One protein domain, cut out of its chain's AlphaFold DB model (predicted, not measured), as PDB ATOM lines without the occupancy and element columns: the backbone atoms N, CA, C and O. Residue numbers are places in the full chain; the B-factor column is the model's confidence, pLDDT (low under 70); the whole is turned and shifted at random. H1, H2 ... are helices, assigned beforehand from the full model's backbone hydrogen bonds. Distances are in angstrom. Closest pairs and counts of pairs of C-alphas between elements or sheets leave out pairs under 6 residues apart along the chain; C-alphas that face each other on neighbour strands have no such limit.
ATOM      1  N   PRO A 141      22.656  13.247  10.916       89.00
ATOM      2  CA  PRO A 141      22.118  14.575  11.148       89.00
ATOM      3  C   PRO A 141      22.498  15.532  10.015       89.00
ATOM      4  O   PRO A 141      23.660  15.654   9.635       89.00
ATOM      5  N   GLY A 142      21.497  16.241   9.498       87.38
ATOM      6  CA  GLY A 142      21.650  17.166   8.373       87.38
ATOM      7  C   GLY A 142      21.447  16.536   6.994       87.38
ATOM      8  O   GLY A 142      21.325  17.273   6.018       87.38
ATOM      9  N   GLN A 143      21.295  15.210   6.912       88.06
ATOM     10  CA  GLN A 143      20.995  14.503   5.667       88.06
ATOM     11  C   GLN A 143      19.617  13.843   5.707       88.06
ATOM     12  O   GLN A 143      19.272  13.115   6.636       88.06
ATOM     13  N   VAL A 144      18.838  14.031   4.642       87.56
ATOM     14  CA  VAL A 144      17.569  13.320   4.453       87.56
ATOM     15  C   VAL A 144      17.833  12.016   3.695       87.56
ATOM     16  O   VAL A 144      18.001  12.011   2.467       87.56
ATOM     17  N   ARG A 145      17.891  10.905   4.437       86.44
ATOM     18  CA  ARG A 145      18.056   9.539   3.912       86.44
ATOM     19  C   ARG A 145      16.724   8.786   3.880       86.44
ATOM     20  O   ARG A 145      15.825   9.085   4.656       86.44
ATOM     21  N   GLY A 146      16.624   7.807   2.982       87.50
ATOM     22  CA  GLY A 146      15.438   6.967   2.806       87.50
ATOM     23  C   GLY A 146      14.415   7.548   1.824       87.50
ATOM     24  O   GLY A 146      14.073   8.727   1.876       87.50
ATOM     25  N   GLU A 147      13.912   6.697   0.929       87.31
ATOM     26  CA  GLU A 147      12.899   7.062  -0.073       87.31
ATOM     27  C   GLU A 147      11.597   7.526   0.589       87.31
ATOM     28  O   GLU A 147      11.071   8.577   0.238       87.31
ATOM     29  N   ALA A 148      11.135   6.811   1.619       89.94
ATOM     30  CA  ALA A 148       9.902   7.141   2.333       89.94
ATOM     31  C   ALA A 148       9.954   8.522   3.014       89.94
ATOM     32  O   ALA A 148       8.986   9.278   2.961       89.94
ATOM     33  N   LEU A 149      11.091   8.876   3.629       88.38
ATOM     34  CA  LEU A 149      11.262  10.185   4.264       88.38
ATOM     35  C   LEU A 149      11.352  11.303   3.219       88.38
ATOM     36  O   LEU A 149      10.801  12.385   3.417       88.38
ATOM     37  N   ARG A 150      12.020  11.040   2.090       89.38
ATOM     38  CA  ARG A 150      12.116  11.984   0.969       89.38
ATOM     39  C   ARG A 150      10.756  12.251   0.336       89.38
ATOM     40  O   ARG A 150      10.420  13.415   0.145       89.38
ATOM     41  N   ASP A 151       9.963  11.211   0.092       90.56
ATOM     42  CA  ASP A 151       8.613  11.337  -0.463       90.56
ATOM     43  C   ASP A 151       7.680  12.107   0.484       90.56
ATOM     44  O   ASP A 151       7.012  13.053   0.069       90.56
ATOM     45  N   ALA A 152       7.732  11.811   1.789       90.38
ATOM     46  CA  ALA A 152       6.967  12.541   2.803       90.38
ATOM     47  C   ALA A 152       7.319  14.041   2.868       90.38
ATOM     48  O   ALA A 152       6.455  14.872   3.155       90.38
ATOM     49  N   LEU A 153       8.574  14.397   2.582       87.06
ATOM     50  CA  LEU A 153       9.042  15.784   2.495       87.06
ATOM     51  C   LEU A 153       8.851  16.402   1.097       87.06
ATOM     52  O   LEU A 153       9.184  17.570   0.896       87.06
ATOM     53  N   GLY A 154       8.333  15.647   0.123       86.81
ATOM     54  CA  GLY A 154       8.177  16.088  -1.263       86.81
ATOM     55  C   GLY A 154       9.504  16.315  -1.999       86.81
ATOM     56  O   GLY A 154       9.552  17.076  -2.971       86.81
ATOM     57  N   LEU A 155      10.590  15.689  -1.535       86.31
ATOM     58  CA  LEU A 155      11.921  15.769  -2.130       86.31
ATOM     59  C   LEU A 155      12.085  14.691  -3.201       86.31
ATOM     60  O   LEU A 155      11.850  13.508  -2.964       86.31
ATOM     61  N   LYS A 156      12.532  15.099  -4.389       83.75
ATOM     62  CA  LYS A 156      12.828  14.161  -5.480       83.75
ATOM     63  C   LYS A 156      14.145  13.429  -5.224       83.75
ATOM     64  O   LYS A 156      14.999  13.880  -4.457       83.75
ATOM     65  N   GLU A 157      14.331  12.301  -5.901       76.06
ATOM     66  CA  GLU A 157      15.605  11.585  -5.896       76.06
ATOM     67  C   GLU A 157      16.725  12.493  -6.434       76.06
ATOM     68  O   GLU A 157      16.585  13.110  -7.492       76.06
ATOM     69  N   GLY A 158      17.807  12.635  -5.664       75.50
ATOM     70  CA  GLY A 158      18.915  13.545  -5.973       75.50
ATOM     71  C   GLY A 158      18.732  15.001  -5.526       75.50
ATOM     72  O   GLY A 158      19.675  15.771  -5.656       75.50
ATOM     73  N   ASP A 159      17.575  15.383  -4.972       81.44
ATOM     74  CA  ASP A 159      17.424  16.663  -4.265       81.44
ATOM     75  C   ASP A 159      18.063  16.510  -2.874       81.44
ATOM     76  O   ASP A 159      17.725  15.594  -2.118       81.44
ATOM     77  N   ASP A 160      19.037  17.346  -2.540       74.44
ATOM     78  CA  ASP A 160      19.693  17.376  -1.230       74.44
ATOM     79  C   ASP A 160      18.834  18.080  -0.165       74.44
ATOM     80  O   ASP A 160      19.225  18.175   0.998       74.44
ATOM     81  N   GLY A 161      17.620  18.498  -0.534       77.75
ATOM     82  CA  GLY A 161      16.718  19.208   0.356       77.75
ATOM     83  C   GLY A 161      17.055  20.687   0.434       77.75
ATOM     84  O   GLY A 161      16.613  21.346   1.367       77.75
ATOM     85  N   GLU A 162      17.788  21.231  -0.539       76.19
ATOM     86  CA  GLU A 162      18.130  22.650  -0.623       76.19
ATOM     87  C   GLU A 162      16.918  23.557  -0.393       76.19
ATOM     88  O   GLU A 162      16.976  24.529   0.347       76.19
ATOM     89  N   ARG A 163      15.762  23.251  -0.983       79.25
ATOM     90  CA  ARG A 163      14.561  24.101  -0.856       79.25
ATOM     91  C   ARG A 163      13.786  23.901   0.448       79.25
ATOM     92  O   ARG A 163      12.673  24.408   0.578       79.25
ATOM     93  N   ALA A 164      14.352  23.179   1.406       86.12
ATOM     94  CA  ALA A 164      13.735  22.954   2.694       86.12
ATOM     95  C   ALA A 164      13.630  24.233   3.534       86.12
ATOM     96  O   ALA A 164      14.606  24.952   3.756       86.12
ATOM     97  N   GLU A 165      12.446  24.480   4.098       87.81
ATOM     98  CA  GLU A 165      12.197  25.678   4.906       87.81
ATOM     99  C   GLU A 165      13.072  25.753   6.165       87.81
ATOM    100  O   GLU A 165      13.428  26.846   6.606       87.81
ATOM    101  N   TRP A 166      13.442  24.607   6.750       89.50
ATOM    102  CA  TRP A 166      14.271  24.584   7.955       89.50
ATOM    103  C   TRP A 166      15.706  25.048   7.687       89.50
ATOM    104  O   TRP A 166      16.291  25.666   8.571       89.50
ATOM    105  N   LEU A 167      16.257  24.830   6.484       90.50
ATOM    106  CA  LEU A 167      17.584  25.345   6.114       90.50
ATOM    107  C   LEU A 167      17.578  26.876   6.088       90.50
ATOM    108  O   LEU A 167      18.458  27.503   6.673       90.50
ATOM    109  N   LYS A 168      16.533  27.477   5.508       89.00
ATOM    110  CA  LYS A 168      16.332  28.933   5.536       89.00
ATOM    111  C   LYS A 168      16.176  29.457   6.967       89.00
ATOM    112  O   LYS A 168      16.762  30.467   7.334       89.00
ATOM    113  N   ARG A 169      15.420  28.762   7.819       90.50
ATOM    114  CA  ARG A 169      15.315  29.168   9.229       90.50
ATOM    115  C   ARG A 169      16.664  29.060   9.939       90.50
ATOM    116  O   ARG A 169      17.029  29.967  10.670       90.50
ATOM    117  N   MET A 170      17.452  28.019   9.697       91.75
ATOM    118  CA  MET A 170      18.796  27.930  10.277       91.75
ATOM    119  C   MET A 170      19.725  29.039   9.778       91.75
ATOM    120  O   MET A 170      20.518  29.533  10.572       91.75
ATOM    121  N   SER A 171      19.596  29.512   8.532       89.88
ATOM    122  CA  SER A 171      20.355  30.694   8.094       89.88
ATOM    123  C   SER A 171      19.940  31.979   8.814       89.88
ATOM    124  O   SER A 171      20.765  32.876   8.956       89.88
ATOM    125  N   ASP A 172      18.693  32.061   9.285       90.00
ATOM    126  CA  ASP A 172      18.169  33.228  10.001       90.00
ATOM    127  C   ASP A 172      18.429  33.164  11.514       90.00
ATOM    128  O   ASP A 172      18.606  34.200  12.140       90.00
ATOM    129  N   TYR A 173      18.441  31.978  12.124       91.75
ATOM    130  CA  TYR A 173      18.550  31.803  13.581       91.75
ATOM    131  C   TYR A 173      19.917  31.277  14.030       91.75
ATOM    132  O   TYR A 173      20.373  31.571  15.131       91.75
ATOM    133  N   GLY A 174      20.601  30.521  13.182       92.25
ATOM    134  CA  GLY A 174      21.863  29.880  13.508       92.25
ATOM    135  C   GLY A 174      21.770  28.359  13.596       92.25
ATOM    136  O   GLY A 174      20.736  27.730  13.370       92.25
ATOM    137  N   TYR A 175      22.914  27.765  13.906       93.19
ATOM    138  CA  TYR A 175      23.128  26.331  13.937       93.19
ATOM    139  C   TYR A 175      22.489  25.700  15.185       93.19
ATOM    140  O   TYR A 175      22.620  26.264  16.275       93.19
ATOM    141  N   PRO A 176      21.858  24.521  15.077       93.81
ATOM    142  CA  PRO A 176      21.202  23.879  16.212       93.81
ATOM    143  C   PRO A 176      22.164  23.571  17.378       93.81
ATOM    144  O   PRO A 176      23.175  22.898  17.170       93.81
ATOM    145  N   PRO A 177      21.852  23.981  18.620       91.25
ATOM    146  CA  PRO A 177      22.776  23.853  19.748       91.25
ATOM    147  C   PRO A 177      22.986  22.402  20.199       91.25
ATOM    148  O   PRO A 177      24.068  22.062  20.657       91.25
ATOM    149  N   GLY A 178      21.994  21.524  20.020       90.50
ATOM    150  CA  GLY A 178      22.092  20.107  20.404       90.50
ATOM    151  C   GLY A 178      23.067  19.276  19.560       90.50
ATOM    152  O   GLY A 178      23.359  18.145  19.923       90.50
ATOM    153  N   TRP A 179      23.574  19.832  18.456       92.38
ATOM    154  CA  TRP A 179      24.549  19.187  17.568       92.38
ATOM    155  C   TRP A 179      25.952  19.794  17.697       92.38
ATOM    156  O   TRP A 179      26.787  19.638  16.805       92.38
ATOM    157  N   VAL A 180      26.196  20.517  18.791       91.25
ATOM    158  CA  VAL A 180      27.454  21.198  19.090       91.25
ATOM    159  C   VAL A 180      27.992  20.679  20.418       91.25
ATOM    160  O   VAL A 180      27.319  20.794  21.438       91.25
ATOM    161  N   GLY A 181      29.200  20.123  20.421       89.88
ATOM    162  CA  GLY A 181      29.816  19.574  21.626       89.88
ATOM    163  C   GLY A 181      31.086  18.785  21.333       89.88
ATOM    164  O   GLY A 181      31.425  18.549  20.173       89.88
ATOM    165  N   ASP A 182      31.785  18.388  22.390       89.75
ATOM    166  CA  ASP A 182      33.010  17.587  22.284       89.75
ATOM    167  C   ASP A 182      32.700  16.111  21.968       89.75
ATOM    168  O   ASP A 182      33.449  15.456  21.246       89.75
ATOM    169  N   GLU A 183      31.556  15.617  22.448       88.38
ATOM    170  CA  GLU A 183      31.063  14.245  22.271       88.38
ATOM    171  C   GLU A 183      29.967  14.173  21.196       88.38
ATOM    172  O   GLU A 183      29.235  15.149  20.998       88.38
ATOM    173  N   ASP A 184      29.825  13.023  20.519       88.88
ATOM    174  CA  ASP A 184      28.738  12.805  19.555       88.88
ATOM    175  C   ASP A 184      27.404  12.693  20.309       88.88
ATOM    176  O   ASP A 184      27.224  11.772  21.115       88.88
ATOM    177  N   PRO A 185      26.410  13.553  20.026       88.44
ATOM    178  CA  PRO A 185      25.077  13.399  20.600       88.44
ATOM    179  C   PRO A 185      24.463  12.007  20.361       88.44
ATOM    180  O   PRO A 185      23.657  11.551  21.173       88.44
ATOM    181  N   ARG A 186      24.842  11.304  19.282       88.06
ATOM    182  CA  ARG A 186      24.375   9.938  18.982       88.06
ATOM    183  C   ARG A 186      24.920   8.904  19.960       88.06
ATOM    184  O   ARG A 186      24.186   7.974  20.282       88.06
ATOM    185  N   GLU A 187      26.146   9.065  20.457       87.44
ATOM    186  CA  GLU A 187      26.731   8.159  21.459       87.44
ATOM    187  C   GLU A 187      25.941   8.223  22.764       87.44
ATOM    188  O   GLU A 187      25.578   7.190  23.324       87.44
ATOM    189  N   ARG A 188      25.538   9.429  23.180       86.69
ATOM    190  CA  ARG A 188      24.661   9.609  24.342       86.69
ATOM    191  C   ARG A 188      23.325   8.884  24.178       86.69
ATOM    192  O   ARG A 188      22.861   8.234  25.112       86.69
ATOM    193  N   VAL A 189      22.691   8.989  23.007       87.25
ATOM    194  CA  VAL A 189      21.428   8.277  22.732       87.25
ATOM    195  C   VAL A 189      21.652   6.764  22.696       87.25
ATOM    196  O   VAL A 189      20.816   6.013  23.190       87.25
ATOM    197  N   TRP A 190      22.788   6.315  22.163       87.44
ATOM    198  CA  TRP A 190      23.164   4.905  22.145       87.44
ATOM    199  C   TRP A 190      23.297   4.336  23.563       87.44
ATOM    200  O   TRP A 190      22.686   3.310  23.858       87.44
ATOM    201  N   SER A 191      23.981   5.043  24.470       85.81
ATOM    202  CA  SER A 191      24.088   4.656  25.884       85.81
ATOM    203  C   SER A 191      22.728   4.575  26.580       85.81
ATOM    204  O   SER A 191      22.496   3.659  27.364       85.81
ATOM    205  N   ILE A 192      21.808   5.497  26.275       85.31
ATOM    206  CA  ILE A 192      20.446   5.468  26.831       85.31
ATOM    207  C   ILE A 192      19.696   4.213  26.364       85.31
ATOM    208  O   ILE A 192      19.077   3.543  27.184       85.31
ATOM    209  N   ILE A 193      19.778   3.867  25.074       86.00
ATOM    210  CA  ILE A 193      19.122   2.669  24.519       86.00
ATOM    211  C   ILE A 193      19.688   1.386  25.143       86.00
ATOM    212  O   ILE A 193      18.942   0.432  25.366       86.00
ATOM    213  N   GLU A 194      20.995   1.348  25.425       83.69
ATOM    214  CA  GLU A 194      21.633   0.204  26.086       83.69
ATOM    215  C   GLU A 194      21.103   0.013  27.516       83.69
ATOM    216  O   GLU A 194      20.773  -1.106  27.916       83.69
ATOM    217  N   ASN A 195      20.945   1.118  28.251       75.44
ATOM    218  CA  ASN A 195      20.642   1.111  29.682       75.44
ATOM    219  C   ASN A 195      19.137   1.108  30.033       75.44
ATOM    220  O   ASN A 195      18.780   1.073  31.202       75.44
ATOM    221  N   GLU A 196      18.232   1.141  29.051       68.94
ATOM    222  CA  GLU A 196      16.777   1.327  29.260       68.94
ATOM    223  C   GLU A 196      16.060   0.166  30.003       68.94
ATOM    224  O   GLU A 196      14.896   0.295  30.358       68.94
ATOM    225  N   ASN A 197      16.745  -0.955  30.260       57.06
ATOM    226  CA  ASN A 197      16.223  -2.152  30.948       57.06
ATOM    227  C   ASN A 197      17.147  -2.594  32.091       57.06
ATOM    228  O   ASN A 197      17.075  -3.744  32.506       57.06
ATOM    229  N   ASP A 198      18.076  -1.747  32.528       52.78
ATOM    230  CA  ASP A 198      18.765  -2.018  33.785       52.78
ATOM    231  C   ASP A 198      17.870  -1.489  34.907       52.78
ATOM    232  O   ASP A 198      18.088  -0.423  35.478       52.78
ATOM    233  N   ARG A 270      31.027  20.396  15.618       92.19
ATOM    234  CA  ARG A 270      29.689  20.388  15.012       92.19
ATOM    235  C   ARG A 270      29.448  19.029  14.373       92.19
ATOM    236  O   ARG A 270      30.234  18.615  13.521       92.19
ATOM    237  N   TRP A 271      28.389  18.352  14.797       92.12
ATOM    238  CA  TRP A 271      28.110  16.960  14.439       92.12
ATOM    239  C   TRP A 271      27.105  16.812  13.292       92.12
ATOM    240  O   TRP A 271      27.172  15.834  12.557       92.12
ATOM    241  N   ALA A 272      26.220  17.793  13.086       91.88
ATOM    242  CA  ALA A 272      25.325  17.842  11.928       91.88
ATOM    243  C   ALA A 272      25.988  18.541  10.735       91.88
ATOM    244  O   ALA A 272      26.498  19.663  10.863       91.88
ATOM    245  N   THR A 273      25.940  17.908   9.566       89.38
ATOM    246  CA  THR A 273      26.479  18.451   8.316       89.38
ATOM    247  C   THR A 273      25.354  18.717   7.326       89.38
ATOM    248  O   THR A 273      24.644  17.812   6.897       89.38
ATOM    249  N   TYR A 274      25.196  19.986   6.957       88.94
ATOM    250  CA  TYR A 274      24.271  20.439   5.918       88.94
ATOM    251  C   TYR A 274      25.018  20.743   4.616       88.94
ATOM    252  O   TYR A 274      26.241  20.921   4.629       88.94
ATOM    253  N   SER A 275      24.271  20.817   3.511       85.00
ATOM    254  CA  SER A 275      24.784  21.231   2.200       85.00
ATOM    255  C   SER A 275      25.344  22.658   2.260       85.00
ATOM    256  O   SER A 275      24.729  23.554   2.842       85.00
ATOM    257  N   GLU A 276      26.513  22.878   1.653       84.06
ATOM    258  CA  GLU A 276      27.220  24.172   1.670       84.06
ATOM    259  C   GLU A 276      26.557  25.243   0.787       84.06
ATOM    260  O   GLU A 276      27.020  26.382   0.727       84.06
ATOM    261  N   THR A 277      25.470  24.900   0.096       81.12
ATOM    262  CA  THR A 277      24.795  25.784  -0.859       81.12
ATOM    263  C   THR A 277      24.042  26.942  -0.204       81.12
ATOM    264  O   THR A 277      23.916  27.998  -0.822       81.12
ATOM    265  N   TYR A 278      23.607  26.801   1.055       77.56
ATOM    266  CA  TYR A 278      22.970  27.885   1.823       77.56
ATOM    267  C   TYR A 278      23.937  28.617   2.746       77.56
ATOM    268  O   TYR A 278      23.984  29.847   2.769       77.56
ATOM    269  N   PHE A 279      24.674  27.861   3.551       86.31
ATOM    270  CA  PHE A 279      25.607  28.390   4.531       86.31
ATOM    271  C   PHE A 279      26.722  27.379   4.776       86.31
ATOM    272  O   PHE A 279      26.537  26.170   4.661       86.31
ATOM    273  N   LEU A 280      27.887  27.880   5.176       87.69
ATOM    274  CA  LEU A 280      28.967  27.026   5.649       87.69
ATOM    275  C   LEU A 280      28.695  26.641   7.105       87.69
ATOM    276  O   LEU A 280      28.567  27.513   7.969       87.69
ATOM    277  N   ASN A 281      28.653  25.336   7.389       85.50
ATOM    278  CA  ASN A 281      28.385  24.795   8.731       85.50
ATOM    279  C   ASN A 281      29.328  25.365   9.804       85.50
ATOM    280  O   ASN A 281      28.944  25.523  10.961       85.50
ATOM    281  N   THR A 282      30.562  25.690   9.417       86.00
ATOM    282  CA  THR A 282      31.594  26.253  10.295       86.00
ATOM    283  C   THR A 282      31.398  27.738  10.591       86.00
ATOM    284  O   THR A 282      31.833  28.201  11.643       86.00
ATOM    285  N   LEU A 283      30.735  28.482   9.698       88.81
ATOM    286  CA  LEU A 283      30.534  29.927   9.832       88.81
ATOM    287  C   LEU A 283      29.217  30.290  10.516       88.81
ATOM    288  O   LEU A 283      29.088  31.402  11.020       88.81
ATOM    289  N   LEU A 284      28.246  29.376  10.539       90.06
ATOM    290  CA  LEU A 284      26.942  29.646  11.126       90.06
ATOM    291  C   LEU A 284      27.046  29.701  12.666       90.06
ATOM    292  O   LEU A 284      27.399  28.691  13.288       90.06
ATOM    293  N   PRO A 285      26.746  30.837  13.325       90.81
ATOM    294  CA  PRO A 285      26.777  30.921  14.785       90.81
ATOM    295  C   PRO A 285      25.820  29.910  15.414       90.81
ATOM    296  O   PRO A 285      24.799  29.574  14.820       90.81
ATOM    297  N   VAL A 286      26.144  29.401  16.601       92.31
ATOM    298  CA  VAL A 286      25.231  28.514  17.335       92.31
ATOM    299  C   VAL A 286      24.018  29.322  17.784       92.31
ATOM    300  O   VAL A 286      24.176  30.425  18.310       92.31
ATOM    301  N   TYR A 287      22.819  28.788  17.559       92.38
ATOM    302  CA  TYR A 287      21.575  29.446  17.938       92.38
ATOM    303  C   TYR A 287      21.542  29.698  19.448       92.38
ATOM    304  O   TYR A 287      21.732  28.789  20.257       92.38
ATOM    305  N   ASN A 288      21.287  30.952  19.813       88.69
ATOM    306  CA  ASN A 288      21.313  31.456  21.186       88.69
ATOM    307  C   ASN A 288      19.943  31.974  21.660       88.69
ATOM    308  O   ASN A 288      19.873  32.705  22.645       88.69
ATOM    309  N   GLY A 289      18.863  31.637  20.950       87.56
ATOM    310  CA  GLY A 289      17.515  32.138  21.230       87.56
ATOM    311  C   GLY A 289      17.084  33.324  20.362       87.56
ATOM    312  O   GLY A 289      15.889  33.585  20.254       87.56
ATOM    313  N   TYR A 290      18.018  34.006  19.694       87.50
ATOM    314  CA  TYR A 290      17.740  35.209  18.905       87.50
ATOM    315  C   TYR A 290      17.986  34.985  17.410       87.50
ATOM    316  O   TYR A 290      18.739  34.097  17.014       87.50
ATOM    317  N   MET A 291      17.337  35.799  16.571       88.25
ATOM    318  CA  MET A 291      17.636  35.851  15.137       88.25
ATOM    319  C   MET A 291      19.011  36.479  14.899       88.25
ATOM    320  O   MET A 291      19.412  37.417  15.592       88.25
ATOM    321  N   LEU A 292      19.713  35.987  13.883       87.12
ATOM    322  CA  LEU A 292      20.952  36.563  13.394       87.12
ATOM    323  C   LEU A 292      20.687  37.957  12.802       87.12
ATOM    324  O   LEU A 292      19.646  38.184  12.175       87.12
TER     325      LEU A 292
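This is residues 141 to 198 and 270 to 292 of the 409 residues of the protein "CCHC-type domain-containing protein" of Ceriporiopsis subvermispora (strain B) (UniProt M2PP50). There is little regular structure here: a loose body of loops holds two short, separate helices, H1 and H2, and residues 187 to 198, of which 187 to 195 belong to H3, stick out from it as an arm. The 81 printed residues have three named helices, H1, H2 and H3 along the chain, and no named strand; the class is all helix, with only 26 residues in named elements. The whole is loose, radius of gyration of the C-alphas 15.0 A, spanning 44 by 33 by 18 A.

Start at the longest helix, H3, residues 185 to 195; it is apart from H2, residues 165 to 173, and from H1, residues 147 to 152. H1 and H2 are apart too. In each helix every O i to N i+4 pair is within hydrogen-bond range.

Find C-alpha 185 at (25.077, 13.399, 20.600); from there H3 runs 15.9 A to C-alpha 195. H2 measures 12.4 A and H1 8.6 A, beginning at C-alpha 147, (12.899, 7.062, -0.073).

The C-alphas farthest apart, of Asp 198 and Thr 277, are 44.8 A apart. Residues 199 to 269 are not printed; C-alphas 198 and 270 are 31.2 A apart across the cut. Both links, H1 to H2 and H2 to H3, are long. Residues 196 to 198 of the model are under pLDDT 70.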